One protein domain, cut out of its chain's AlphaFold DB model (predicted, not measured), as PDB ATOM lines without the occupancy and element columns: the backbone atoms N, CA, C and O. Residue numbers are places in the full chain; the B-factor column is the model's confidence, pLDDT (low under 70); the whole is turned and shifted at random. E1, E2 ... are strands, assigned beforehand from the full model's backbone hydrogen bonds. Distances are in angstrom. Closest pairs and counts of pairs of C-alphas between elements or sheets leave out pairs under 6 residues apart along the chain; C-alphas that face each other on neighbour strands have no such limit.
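What this domain is: This is residues 213 to 316 of the 319 residues of an uncharacterized protein of Escherichia coli (UniProt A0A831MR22). With little regular structure, two small antiparallel sheets, E1 E6 E3 E4 and E5 E2 E7, stand partly face to face. The printed part has 104 residues, 35 of them in seven named strands, E1 to E7 in order: all strand. It is compact, radius of gyration of the C-alphas 14.0 A, and spans 43 by 34 by 21 A.

How they stand to each other: Find E1, residues 237 to 239, and its neighbour E6, residues 295 to 300; N 238 and O 296, 2.8 A apart, are within hydrogen-bond range. E2, residues 254 to 261, 21.8 A long, neighbours E5, residues 281 to 287, with N 257 and O 284 at 2.8 A. E4, residues 274 to 276, comes closest to E5 at the C-alphas of Ala 274 and Val 284, 5.8 A.

Where its parts are: Find C-alpha 237, where E1 begins, at (333.344, 377.513, 467.110). E3 is residues 269 to 271; E7, residues 311 to 315, ends at (337.571, 389.521, 455.751).

The domain as a whole: The printed part has no cut and one long link, E1 to E2; 16 residues are under 70 in pLDDT.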
ATOM      1  N   VAL A 213     330.889 388.350 460.124       63.12
ATOM      2  CA  VAL A 213     330.602 386.996 460.612       63.12
ATOM      3  C   VAL A 213     330.251 387.069 462.092       63.12
ATOM      4  O   VAL A 213     331.127 387.227 462.942       63.12
ATOM      5  N   GLN A 214     328.956 386.978 462.403       58.44
ATOM      6  CA  GLN A 214     328.463 387.039 463.775       58.44
ATOM      7  C   GLN A 214     328.352 385.636 464.374       58.44
ATOM      8  O   GLN A 214     327.637 384.762 463.881       58.44
ATOM      9  N   LEU A 215     329.059 385.438 465.478       62.84
ATOM     10  CA  LEU A 215     328.907 384.272 466.331       62.84
ATOM     11  C   LEU A 215     327.764 384.509 467.311       62.84
ATOM     12  O   LEU A 215     327.709 385.545 467.969       62.84
ATOM     13  N   HIS A 216     326.865 383.536 467.431       54.44
ATOM     14  CA  HIS A 216     325.875 383.545 468.505       54.44
ATOM     15  C   HIS A 216     326.585 383.428 469.859       54.44
ATOM     16  O   HIS A 216     327.671 382.860 469.932       54.44
ATOM     17  N   ASN A 217     325.976 383.940 470.931       59.41
ATOM     18  CA  ASN A 217     326.538 383.908 472.287       59.41
ATOM     19  C   ASN A 217     326.931 382.481 472.717       59.41
ATOM     20  O   ASN A 217     326.098 381.700 473.183       59.41
ATOM     21  N   LEU A 218     328.217 382.152 472.582       72.62
ATOM     22  CA  LEU A 218     328.786 380.867 472.973       72.62
ATOM     23  C   LEU A 218     329.121 380.906 474.463       72.62
ATOM     24  O   LEU A 218     330.059 381.576 474.893       72.62
ATOM     25  N   ARG A 219     328.364 380.160 475.270       76.44
ATOM     26  CA  ARG A 219     328.741 379.897 476.662       76.44
ATOM     27  C   ARG A 219     329.723 378.737 476.690       76.44
ATOM     28  O   ARG A 219     329.358 377.608 476.384       76.44
ATOM     29  N   THR A 220     330.958 379.025 477.077       78.75
ATOM     30  CA  THR A 220     332.014 378.023 477.228       78.75
ATOM     31  C   THR A 220     332.687 378.151 478.590       78.75
ATOM     32  O   THR A 220     332.530 379.153 479.290       78.75
ATOM     33  N   LEU A 221     333.423 377.115 478.979       83.94
ATOM     34  CA  LEU A 221     334.284 377.156 480.154       83.94
ATOM     35  C   LEU A 221     335.466 378.099 479.884       83.94
ATOM     36  O   LEU A 221     335.935 378.222 478.752       83.94
ATOM     37  N   SER A 222     335.974 378.745 480.932       85.50
ATOM     38  CA  SER A 222     337.074 379.711 480.855       85.50
ATOM     39  C   SER A 222     338.438 379.029 480.696       85.50
ATOM     40  O   SER A 222     339.310 379.114 481.560       85.50
ATOM     41  N   VAL A 223     338.620 378.308 479.590       87.81
ATOM     42  CA  VAL A 223     339.828 377.527 479.301       87.81
ATOM     43  C   VAL A 223     340.464 378.016 478.006       87.81
ATOM     44  O   VAL A 223     339.803 378.133 476.981       87.81
ATOM     45  N   SER A 224     341.770 378.254 478.043       88.88
ATOM     46  CA  SER A 224     342.589 378.781 476.944       88.88
ATOM     47  C   SER A 224     343.009 377.724 475.921       88.88
ATOM     48  O   SER A 224     344.087 377.777 475.327       88.88
ATOM     49  N   SER A 225     342.134 376.746 475.711       86.81
ATOM     50  CA  SER A 225     342.320 375.636 474.787       86.81
ATOM     51  C   SER A 225     340.976 375.234 474.186       86.81
ATOM     52  O   SER A 225     339.965 375.297 474.893       86.81
ATOM     53  N   PRO A 226     340.942 374.749 472.935       84.69
ATOM     54  CA  PRO A 226     339.705 374.283 472.331       84.69
ATOM     55  C   PRO A 226     339.187 373.055 473.084       84.69
ATOM     56  O   PRO A 226     339.795 371.986 473.054       84.69
ATOM     57  N   LEU A 227     338.040 373.204 473.741       85.25
ATOM     58  CA  LEU A 227     337.303 372.074 474.292       85.25
ATOM     59  C   LEU A 227     336.524 371.396 473.173       85.25
ATOM     60  O   LEU A 227     335.928 372.081 472.343       85.25
ATOM     61  N   LYS A 228     336.529 370.064 473.153       87.50
ATOM     62  CA  LYS A 228     335.880 369.259 472.117       87.50
ATOM     63  C   LYS A 228     334.892 368.276 472.738       87.50
ATOM     64  O   LYS A 228     335.108 367.811 473.857       87.50
ATOM     65  N   THR A 229     333.828 367.960 472.009       82.94
ATOM     66  CA  THR A 229     332.961 366.814 472.298       82.94
ATOM     67  C   THR A 229     333.728 365.506 472.077       82.94
ATOM     68  O   THR A 229     334.823 365.498 471.507       82.94
ATOM     69  N   THR A 230     333.145 364.381 472.499       86.06
ATOM     70  CA  THR A 230     333.694 363.035 472.245       86.06
ATOM     71  C   THR A 230     333.935 362.764 470.763       86.06
ATOM     72  O   THR A 230     334.874 362.057 470.415       86.06
ATOM     73  N   ASP A 231     333.138 363.393 469.901       86.81
ATOM     74  CA  ASP A 231     333.182 363.217 468.450       86.81
ATOM     75  C   ASP A 231     334.178 364.186 467.783       86.81
ATOM     76  O   ASP A 231     334.248 364.293 466.562       86.81
ATOM     77  N   GLY A 232     334.960 364.923 468.584       82.31
ATOM     78  CA  GLY A 232     336.023 365.815 468.119       82.31
ATOM     79  C   GLY A 232     335.565 367.212 467.689       82.31
ATOM     80  O   GLY A 232     336.409 368.026 467.303       82.31
ATOM     81  N   VAL A 233     334.270 367.524 467.794       82.25
ATOM     82  CA  VAL A 233     333.696 368.830 467.432       82.25
ATOM     83  C   VAL A 233     333.982 369.848 468.542       82.25
ATOM     84  O   VAL A 233     333.733 369.538 469.707       82.25
ATOM     85  N   PRO A 234     334.498 371.057 468.251       83.25
ATOM     86  CA  PRO A 234     334.707 372.068 469.286       83.25
ATOM     87  C   PRO A 234     333.399 372.462 469.997       83.25
ATOM     88  O   PRO A 234     332.333 372.448 469.393       83.25
ATOM     89  N   LEU A 235     333.467 372.852 471.271       79.44
ATOM     90  CA  LEU A 235     332.304 373.352 472.022       79.44
ATOM     91  C   LEU A 235     331.948 374.799 471.660       79.44
ATOM     92  O   LEU A 235     330.785 375.185 471.710       79.44
ATOM     93  N   ALA A 236     332.955 375.593 471.298       80.56
ATOM     94  CA  ALA A 236     332.815 376.971 470.858       80.56
ATOM     95  C   ALA A 236     333.552 377.129 469.526       80.56
ATOM     96  O   ALA A 236     334.775 376.976 469.459       80.56
ATOM     97  N   TYR A 237     332.802 377.380 468.457       80.06
ATOM     98  CA  TYR A 237     333.344 377.513 467.110       80.06
ATOM     99  C   TYR A 237     332.548 378.501 466.275       80.06
ATOM    100  O   TYR A 237     331.351 378.699 466.472       80.06
ATOM    101  N   LEU A 238     333.238 379.061 465.292       76.81
ATOM    102  CA  LEU A 238     332.665 379.751 464.157       76.81
ATOM    103  C   LEU A 238     332.401 378.750 463.048       76.81
ATOM    104  O   LEU A 238     333.308 378.035 462.635       76.81
ATOM    105  N   SER A 239     331.149 378.699 462.597       72.56
ATOM    106  CA  SER A 239     330.773 377.974 461.390       72.56
ATOM    107  C   SER A 239     330.742 378.965 460.239       72.56
ATOM    108  O   SER A 239     329.938 379.898 460.256       72.56
ATOM    109  N   THR A 240     331.598 378.777 459.243       66.06
ATOM    110  CA  THR A 240     331.471 379.513 457.983       66.06
ATOM    111  C   THR A 240     330.452 378.804 457.093       66.06
ATOM    112  O   THR A 240     330.442 377.576 456.996       66.06
ATOM    113  N   ASN A 241     329.581 379.579 456.446       60.81
ATOM    114  CA  ASN A 241     328.914 379.121 455.230       60.81
ATOM    115  C   ASN A 241     329.865 379.336 454.042       60.81
ATOM    116  O   ASN A 241     330.858 380.057 454.163       60.81
ATOM    117  N   VAL A 242     329.524 378.777 452.880       64.69
ATOM    118  CA  VAL A 242     330.218 379.051 451.615       64.69
ATOM    119  C   VAL A 242     330.265 380.565 451.360       64.69
ATOM    120  O   VAL A 242     329.243 381.176 451.033       64.69
ATOM    121  N   LEU A 243     331.442 381.176 451.512       67.50
ATOM    122  CA  LEU A 243     331.638 382.593 451.211       67.50
ATOM    123  C   LEU A 243     331.766 382.780 449.700       67.50
ATOM    124  O   LEU A 243     332.433 381.998 449.020       67.50
ATOM    125  N   ARG A 244     331.114 383.815 449.168       67.44
ATOM    126  CA  ARG A 244     331.136 384.136 447.740       67.44
ATOM    127  C   ARG A 244     331.836 385.459 447.501       67.44
ATOM    128  O   ARG A 244     331.572 386.431 448.200       67.44
ATOM    129  N   LYS A 245     332.689 385.490 446.484       73.00
ATOM    130  CA  LYS A 245     333.290 386.718 445.964       73.00
ATOM    131  C   LYS A 245     332.219 387.599 445.317       73.00
ATOM    132  O   LYS A 245     331.130 387.133 444.976       73.00
ATOM    133  N   THR A 246     332.571 388.847 445.030       65.25
ATOM    134  CA  THR A 246     331.726 389.815 444.308       65.25
ATOM    135  C   THR A 246     331.269 389.328 442.927       65.25
ATOM    136  O   THR A 246     330.208 389.730 442.464       65.25
ATOM    137  N   ASN A 247     332.022 388.431 442.279       66.81
ATOM    138  CA  ASN A 247     331.668 387.820 440.990       66.81
ATOM    139  C   ASN A 247     330.778 386.557 441.111       66.81
ATOM    140  O   ASN A 247     330.453 385.939 440.100       66.81
ATOM    141  N   GLY A 248     330.390 386.156 442.329       62.19
ATOM    142  CA  GLY A 248     329.550 384.985 442.599       62.19
ATOM    143  C   GLY A 248     330.300 383.654 442.746       62.19
ATOM    144  O   GLY A 248     329.673 382.657 443.124       62.19
ATOM    145  N   GLU A 249     331.613 383.621 442.501       75.75
ATOM    146  CA  GLU A 249     332.453 382.445 442.735       75.75
ATOM    147  C   GLU A 249     332.599 382.142 444.224       75.75
ATOM    148  O   GLU A 249     332.554 383.033 445.071       75.75
ATOM    149  N   ILE A 250     332.812 380.868 444.545       76.25
ATOM    150  CA  ILE A 250     333.116 380.437 445.908       76.25
ATOM    151  C   ILE A 250     334.552 380.853 446.247       76.25
ATOM    152  O   ILE A 250     335.471 380.568 445.477       76.25
ATOM    153  N   ALA A 251     334.736 381.510 447.391       76.44
ATOM    154  CA  ALA A 251     336.049 381.829 447.936       76.44
ATOM    155  C   ALA A 251     336.755 380.540 448.385       76.44
ATOM    156  O   ALA A 251     336.162 379.707 449.076       76.44
ATOM    157  N   LYS A 252     338.009 380.358 447.967       82.19
ATOM    158  CA  LYS A 252     338.782 379.124 448.191       82.19
ATOM    159  C   LYS A 252     340.174 379.437 448.722       82.19
ATOM    160  O   LYS A 252     340.700 380.522 448.501       82.19
ATOM    161  N   GLY A 253     340.786 378.461 449.385       83.12
ATOM    162  CA  GLY A 253     342.130 378.587 449.944       83.12
ATOM    163  C   GLY A 253     342.234 379.630 451.058       83.12
ATOM    164  O   GLY A 253     341.241 380.014 451.676       83.12
ATOM    165  N   VAL A 254     343.461 380.076 451.321       87.19
ATOM    166  CA  VAL A 254     343.774 380.956 452.452       87.19
ATOM    167  C   VAL A 254     343.243 382.370 452.231       87.19
ATOM    168  O   VAL A 254     343.660 383.081 451.318       87.19
ATOM    169  N   GLN A 255     342.356 382.780 453.129       85.00
ATOM    170  CA  GLN A 255     341.795 384.118 453.225       85.00
ATOM    171  C   GLN A 255     342.505 384.888 454.336       85.00
ATOM    172  O   GLN A 255     342.744 384.351 455.420       85.00
ATOM    173  N   ASN A 256     342.818 386.154 454.075       87.88
ATOM    174  CA  ASN A 256     343.318 387.051 455.108       87.88
ATOM    175  C   ASN A 256     342.126 387.665 455.838       87.88
ATOM    176  O   ASN A 256     341.218 388.210 455.212       87.88
ATOM    177  N   ALA A 257     342.143 387.578 457.158       86.50
ATOM    178  CA  ALA A 257     341.144 388.166 458.024       86.50
ATOM    179  C   ALA A 257     341.822 388.955 459.146       86.50
ATOM    180  O   ALA A 257     343.006 388.785 459.433       86.50
ATOM    181  N   THR A 258     341.057 389.808 459.813       88.06
ATOM    182  CA  THR A 258     341.494 390.489 461.033       88.06
ATOM    183  C   THR A 258     340.591 390.083 462.187       88.06
ATOM    184  O   THR A 258     339.373 390.257 462.110       88.06
ATOM    185  N   LEU A 259     341.186 389.574 463.267       89.75
ATOM    186  CA  LEU A 259     340.531 389.393 464.560       89.75
ATOM    187  C   LEU A 259     340.634 390.703 465.338       89.75
ATOM    188  O   LEU A 259     341.737 391.187 465.564       89.75
ATOM    189  N   THR A 260     339.510 391.266 465.778       89.19
ATOM    190  CA  THR A 260     339.508 392.434 466.676       89.19
ATOM    191  C   THR A 260     338.678 392.148 467.912       89.19
ATOM    192  O   THR A 260     337.518 391.754 467.787       89.19
ATOM    193  N   VAL A 261     339.245 392.365 469.099       90.62
ATOM    194  CA  VAL A 261     338.526 392.215 470.373       90.62
ATOM    195  C   VAL A 261     338.129 393.587 470.896       90.62
ATOM    196  O   VAL A 261     338.915 394.534 470.862       90.62
ATOM    197  N   ARG A 262     336.884 393.711 471.363       88.62
ATOM    198  CA  ARG A 262     336.320 394.986 471.814       88.62
ATOM    199  C   ARG A 262     337.093 395.512 473.023       88.62
ATOM    200  O   ARG A 262     337.542 394.735 473.863       88.62
ATOM    201  N   LYS A 263     337.278 396.832 473.114       89.50
ATOM    202  CA  LYS A 263     338.136 397.455 474.144       89.50
ATOM    203  C   LYS A 263     337.640 397.255 475.582       89.50
ATOM    204  O   LYS A 263     338.435 397.258 476.511       89.50
ATOM    205  N   ASP A 264     336.338 397.075 475.757       88.94
ATOM    206  CA  ASP A 264     335.648 396.833 477.029       88.94
ATOM    207  C   ASP A 264     335.376 395.335 477.294       88.94
ATOM    208  O   ASP A 264     334.698 394.991 478.263       88.94
ATOM    209  N   ALA A 265     335.888 394.435 476.447       91.31
ATOM    210  CA  ALA A 265     335.779 392.997 476.656       91.31
ATOM    211  C   ALA A 265     336.489 392.567 477.950       91.31
ATOM    212  O   ALA A 265     337.582 393.036 478.272       91.31
ATOM    213  N   ALA A 266     335.907 391.606 478.674       92.62
ATOM    214  CA  ALA A 266     336.464 391.130 479.943       92.62
ATOM    215  C   ALA A 266     337.773 390.323 479.788       92.62
ATOM    216  O   ALA A 266     338.522 390.164 480.755       92.62
ATOM    217  N   PHE A 267     338.036 389.767 478.602       93.56
ATOM    218  CA  PHE A 267     339.217 388.958 478.292       93.56
ATOM    219  C   PHE A 267     339.510 388.963 476.785       93.56
ATOM    220  O   PHE A 267     338.631 389.255 475.987       93.56
ATOM    221  N   GLY A 268     340.744 388.628 476.393       93.50
ATOM    222  CA  GLY A 268     341.129 388.490 474.983       93.50
ATOM    223  C   GLY A 268     340.708 387.152 474.370       93.50
ATOM    224  O   GLY A 268     340.459 386.186 475.097       93.50
ATOM    225  N   ILE A 269     340.730 387.046 473.045       93.12
ATOM    226  CA  ILE A 269     340.286 385.868 472.286       93.12
ATOM    227  C   ILE A 269     341.453 385.219 471.546       93.12
ATOM    228  O   ILE A 269     342.325 385.903 471.016       93.12
ATOM    229  N   LYS A 270     341.440 383.883 471.486       92.62
ATOM    230  CA  LYS A 270     342.236 383.088 470.551       92.62
ATOM    231  C   LYS A 270     341.351 382.529 469.447       92.62
ATOM    232  O   LYS A 270     340.327 381.898 469.718       92.62
ATOM    233  N   PHE A 271     341.779 382.736 468.209       90.25
ATOM    234  CA  PHE A 271     341.096 382.266 467.014       90.25
ATOM    235  C   PHE A 271     342.116 381.859 465.952       90.25
ATOM    236  O   PHE A 271     343.007 382.627 465.608       90.25
ATOM    237  N   ASN A 272     341.988 380.627 465.463       87.31
ATOM    238  CA  ASN A 272     342.850 380.029 464.440       87.31
ATOM    239  C   ASN A 272     344.366 380.285 464.617       87.31
ATOM    240  O   ASN A 272     345.074 380.630 463.676       87.31
ATOM    241  N   GLY A 273     344.861 380.144 465.850       86.56
ATOM    242  CA  GLY A 273     346.274 380.343 466.199       86.56
ATOM    243  C   GLY A 273     346.674 381.792 466.501       86.56
ATOM    244  O   GLY A 273     347.678 381.995 467.178       86.56
ATOM    245  N   ALA A 274     345.874 382.780 466.094       92.81
ATOM    246  CA  ALA A 274     346.050 384.177 466.481       92.81
ATOM    247  C   ALA A 274     345.440 384.454 467.865       92.81
ATOM    248  O   ALA A 274     344.487 383.793 468.291       92.81
ATOM    249  N   GLN A 275     345.986 385.446 468.566       94.69
ATOM    250  CA  GLN A 275     345.509 385.929 469.860       94.69
ATOM    251  C   GLN A 275     345.381 387.449 469.803       94.69
ATOM    252  O   GLN A 275     346.310 388.096 469.342       94.69
ATOM    253  N   ALA A 276     344.276 387.993 470.311       95.25
ATOM    254  CA  ALA A 276     344.075 389.431 470.470       95.25
ATOM    255  C   ALA A 276     343.561 389.752 471.883       95.25
ATOM    256  O   ALA A 276     342.654 389.084 472.390       95.25
ATOM    257  N   ALA A 277     344.149 390.755 472.527       95.56
ATOM    258  CA  ALA A 277     343.697 391.331 473.791       95.56
ATOM    259  C   ALA A 277     342.549 392.346 473.578       95.56
ATOM    260  O   ALA A 277     342.340 392.801 472.454       95.56
ATOM    261  N   PRO A 278     341.793 392.735 474.627       94.12
ATOM    262  CA  PRO A 278     340.786 393.794 474.518       94.12
ATOM    263  C   PRO A 278     341.357 395.082 473.911       94.12
ATOM    264  O   PRO A 278     342.335 395.633 474.412       94.12
ATOM    265  N   GLY A 279     340.739 395.557 472.826       90.19
ATOM    266  CA  GLY A 279     341.168 396.739 472.071       90.19
ATOM    267  C   GLY A 279     342.219 396.461 470.993       90.19
ATOM    268  O   GLY A 279     342.617 397.387 470.292       90.19
ATOM    269  N   GLU A 280     342.664 395.214 470.841       92.44
ATOM    270  CA  GLU A 280     343.674 394.814 469.863       92.44
ATOM    271  C   GLU A 280     343.038 394.267 468.576       92.44
ATOM    272  O   GLU A 280     342.027 393.556 468.608       92.44
ATOM    273  N   SER A 281     343.676 394.571 467.442       91.50
ATOM    274  CA  SER A 281     343.409 393.977 466.130       91.50
ATOM    275  C   SER A 281     344.638 393.202 465.660       91.50
ATOM    276  O   SER A 281     345.721 393.776 465.573       91.50
ATOM    277  N   VAL A 282     344.471 391.925 465.317       93.94
ATOM    278  CA  VAL A 282     345.558 391.044 464.862       93.94
ATOM    279  C   VAL A 282     345.151 390.334 463.576       93.94
ATOM    280  O   VAL A 282     344.014 389.880 463.435       93.94
ATOM    281  N   GLU A 283     346.079 390.236 462.624       92.44
ATOM    282  CA  GLU A 283     345.872 389.464 461.400       92.44
ATOM    283  C   GLU A 283     345.743 387.968 461.707       92.44
ATOM    284  O   GLU A 283     346.480 387.396 462.513       92.44
ATOM    285  N   VAL A 284     344.804 387.315 461.032       91.50
ATOM    286  CA  VAL A 284     344.576 385.878 461.118       91.50
ATOM    287  C   VAL A 284     344.277 385.331 459.732       91.50
ATOM    288  O   VAL A 284     343.558 385.933 458.941       91.50
ATOM    289  N   GLN A 285     344.832 384.170 459.421       89.56
ATOM    290  CA  GLN A 285     344.541 383.480 458.171       89.56
ATOM    291  C   GLN A 285     343.413 382.484 458.390       89.56
ATOM    292  O   GLN A 285     343.380 381.827 459.424       89.56
ATOM    293  N   ILE A 286     342.500 382.355 457.434       86.81
ATOM    294  CA  ILE A 286     341.439 381.343 457.436       86.81
ATOM    295  C   ILE A 286     341.584 380.531 456.156       86.81
ATOM    296  O   ILE A 286     341.344 381.046 455.068       86.81
ATOM    297  N   ASP A 287     341.993 379.269 456.264       85.75
ATOM    298  CA  ASP A 287     342.059 378.385 455.100       85.75
ATOM    299  C   ASP A 287     340.671 377.836 454.775       85.75
ATOM    300  O   ASP A 287     340.166 376.967 455.482       85.75
ATOM    301  N   MET A 288     340.068 378.357 453.702       78.38
ATOM    302  CA  MET A 288     338.753 377.946 453.209       78.38
ATOM    303  C   MET A 288     338.773 376.629 452.419       78.38
ATOM    304  O   MET A 288     337.726 376.162 451.968       78.38
ATOM    305  N   GLY A 289     339.945 376.020 452.208       81.56
ATOM    306  CA  GLY A 289     340.078 374.771 451.462       81.56
ATOM    307  C   GLY A 289     339.450 374.863 450.065       81.56
ATOM    308  O   GLY A 289     339.765 375.764 449.286       81.56
ATOM    309  N   GLN A 290     338.541 373.938 449.742       77.19
ATOM    310  CA  GLN A 290     337.800 373.926 448.471       77.19
ATOM    311  C   GLN A 290     336.499 374.747 448.491       77.19
ATOM    312  O   GLN A 290     335.771 374.737 447.494       77.19
ATOM    313  N   GLY A 291     336.242 375.493 449.570       64.88
ATOM    314  CA  GLY A 291     335.021 376.272 449.765       64.88
ATOM    315  C   GLY A 291     333.938 375.545 450.563       64.88
ATOM    316  O   GLY A 291     332.768 375.913 450.467       64.88
ATOM    317  N   ASP A 292     334.319 374.509 451.313       67.25
ATOM    318  CA  ASP A 292     333.427 373.765 452.203       67.25
ATOM    319  C   ASP A 292     333.198 374.518 453.526       67.25
ATOM    320  O   ASP A 292     333.959 375.413 453.901       67.25
ATOM    321  N   ASN A 293     332.150 374.136 454.260       68.12
ATOM    322  CA  ASN A 293     331.877 374.688 455.587       68.12
ATOM    323  C   ASN A 293     333.011 374.340 456.564       68.12
ATOM    324  O   ASN A 293     333.385 373.172 456.701       68.12
ATOM    325  N   LEU A 294     333.500 375.337 457.303       75.06
ATOM    326  CA  LEU A 294     334.566 375.163 458.289       75.06
ATOM    327  C   LEU A 294     334.080 375.453 459.698       75.06
ATOM    328  O   LEU A 294     333.343 376.409 459.933       75.06
ATOM    329  N   LEU A 295     334.558 374.633 460.634       79.06
ATOM    330  CA  LEU A 295     334.369 374.816 462.068       79.06
ATOM    331  C   LEU A 295     335.680 375.316 462.670       79.06
ATOM    332  O   LEU A 295     336.635 374.557 462.836       79.06
ATOM    333  N   LEU A 296     335.725 376.601 462.997       84.56
ATOM    334  CA  LEU A 296     336.921 377.268 463.493       84.56
ATOM    335  C   LEU A 296     336.778 377.509 464.998       84.56
ATOM    336  O   LEU A 296     335.908 378.280 465.402       84.56
ATOM    337  N   PRO A 297     337.581 376.859 465.857       86.81
ATOM    338  CA  PRO A 297     337.426 376.986 467.298       86.81
ATOM    339  C   PRO A 297     337.754 378.404 467.779       86.81
ATOM    340  O   PRO A 297     338.737 379.009 467.348       86.81
ATOM    341  N   VAL A 298     336.959 378.886 468.732       88.94
ATOM    342  CA  VAL A 298     337.159 380.161 469.430       88.94
ATOM    343  C   VAL A 298     337.206 379.884 470.925       88.94
ATOM    344  O   VAL A 298     336.353 379.170 471.451       88.94
ATOM    345  N   TYR A 299     338.187 380.442 471.626       90.56
ATOM    346  CA  TYR A 299     338.315 380.265 473.072       90.56
ATOM    347  C   TYR A 299     339.043 381.450 473.725       90.56
ATOM    348  O   TYR A 299     339.715 382.219 473.031       90.56
ATOM    349  N   PRO A 300     338.907 381.635 475.052       92.12
ATOM    350  CA  PRO A 300     339.633 382.667 475.781       92.12
ATOM    351  C   PRO A 300     341.147 382.590 475.568       92.12
ATOM    352  O   PRO A 300     341.733 381.517 475.446       92.12
ATOM    353  N   SER A 301     341.805 383.740 475.575       92.19
ATOM    354  CA  SER A 301     343.268 383.817 475.536       92.19
ATOM    355  C   SER A 301     343.937 383.320 476.825       92.19
ATOM    356  O   SER A 301     345.064 382.821 476.771       92.19
ATOM    357  N   GLU A 302     343.220 383.385 477.953       91.50
ATOM    358  CA  GLU A 302     343.688 383.065 479.307       91.50
ATOM    359  C   GLU A 302     342.699 382.158 480.062       91.50
ATOM    360  O   GLU A 302     341.485 382.233 479.867       91.50
ATOM    361  N   ASN A 303     343.214 381.318 480.967       90.75
ATOM    362  CA  ASN A 303     342.391 380.470 481.836       90.75
ATOM    363  C   ASN A 303     341.728 381.279 482.964       90.75
ATOM    364  O   ASN A 303     342.320 382.208 483.511       90.75
ATOM    365  N   GLY A 304     340.531 380.868 483.384       88.69
ATOM    366  CA  GLY A 304     339.895 381.325 484.623       88.69
ATOM    367  C   GLY A 304     339.257 382.718 484.574       88.69
ATOM    368  O   GLY A 304     338.703 383.152 485.582       88.69
ATOM    369  N   LYS A 305     339.286 383.420 483.435       87.88
ATOM    370  CA  LYS A 305     338.613 384.717 483.269       87.88
ATOM    371  C   LYS A 305     337.102 384.539 483.115       87.88
ATOM    372  O   LYS A 305     336.649 383.677 482.366       87.88
ATOM    373  N   VAL A 306     336.329 385.361 483.820       86.88
ATOM    374  CA  VAL A 306     334.859 385.348 483.799       86.88
ATOM    375  C   VAL A 306     334.361 386.673 483.235       86.88
ATOM    376  O   VAL A 306     334.899 387.725 483.570       86.88
ATOM    377  N   GLY A 307     333.327 386.620 482.400       88.50
ATOM    378  CA  GLY A 307     332.682 387.794 481.821       88.50
ATOM    379  C   GLY A 307     332.225 387.539 480.391       88.50
ATOM    380  O   GLY A 307     332.154 386.391 479.950       88.50
ATOM    381  N   THR A 308     331.948 388.622 479.672       88.88
ATOM    382  CA  THR A 308     331.632 388.602 478.242       88.88
ATOM    383  C   THR A 308     332.806 389.188 477.470       88.88
ATOM    384  O   THR A 308     333.384 390.196 477.879       88.88
ATOM    385  N   SER A 309     333.160 388.556 476.355       89.19
ATOM    386  CA  SER A 309     334.111 389.103 475.396       89.19
ATOM    387  C   SER A 309     333.437 389.201 474.044       89.19
ATOM    388  O   SER A 309     333.089 388.182 473.449       89.19
ATOM    389  N   GLU A 310     333.292 390.424 473.557       87.94
ATOM    390  CA  GLU A 310     332.846 390.679 472.197       87.94
ATOM    391  C   GLU A 310     334.044 390.863 471.275       87.94
ATOM    392  O   GLU A 310     335.048 391.487 471.627       87.94
ATOM    393  N   PHE A 311     333.950 390.289 470.087       87.31
ATOM    394  CA  PHE A 311     334.990 390.343 469.077       87.31
ATOM    395  C   PHE A 311     334.350 390.235 467.698       87.31
ATOM    396  O   PHE A 311     333.231 389.742 467.556       87.31
ATOM    397  N   MET A 312     335.076 390.680 466.680       83.75
ATOM    398  CA  MET A 312     334.685 390.500 465.289       83.75
ATOM    399  C   MET A 312     335.821 389.856 464.504       83.75
ATOM    400  O   MET A 312     337.001 390.039 464.818       83.75
ATOM    401  N   ILE A 313     335.441 389.143 463.451       84.19
ATOM    402  CA  ILE A 313     336.352 388.664 462.421       84.19
ATOM    403  C   ILE A 313     335.883 389.282 461.110       84.19
ATOM    404  O   ILE A 313     334.741 389.073 460.701       84.19
ATOM    405  N   GLN A 314     336.762 390.057 460.484       79.12
ATOM    406  CA  GLN A 314     336.494 390.742 459.223       79.12
ATOM    407  C   GLN A 314     337.409 390.190 458.133       79.12
ATOM    408  O   GLN A 314     338.610 390.051 458.356       79.12
ATOM    409  N   ILE A 315     336.838 389.901 456.963       79.25
ATOM    410  CA  ILE A 315     337.571 389.521 455.751       79.25
ATOM    411  C   ILE A 315     337.454 390.688 454.770       79.25
ATOM    412  O   ILE A 315     336.350 390.991 454.310       79.25
ATOM    413  N   ASP A 316     338.576 391.354 454.490       70.12
ATOM    414  CA  ASP A 316     338.594 392.582 453.683       70.12
ATOM    415  C   ASP A 316     338.373 392.293 452.193       70.12
ATOM    416  O   ASP A 316     337.586 392.972 451.538       70.12
TER     417      ASP A 316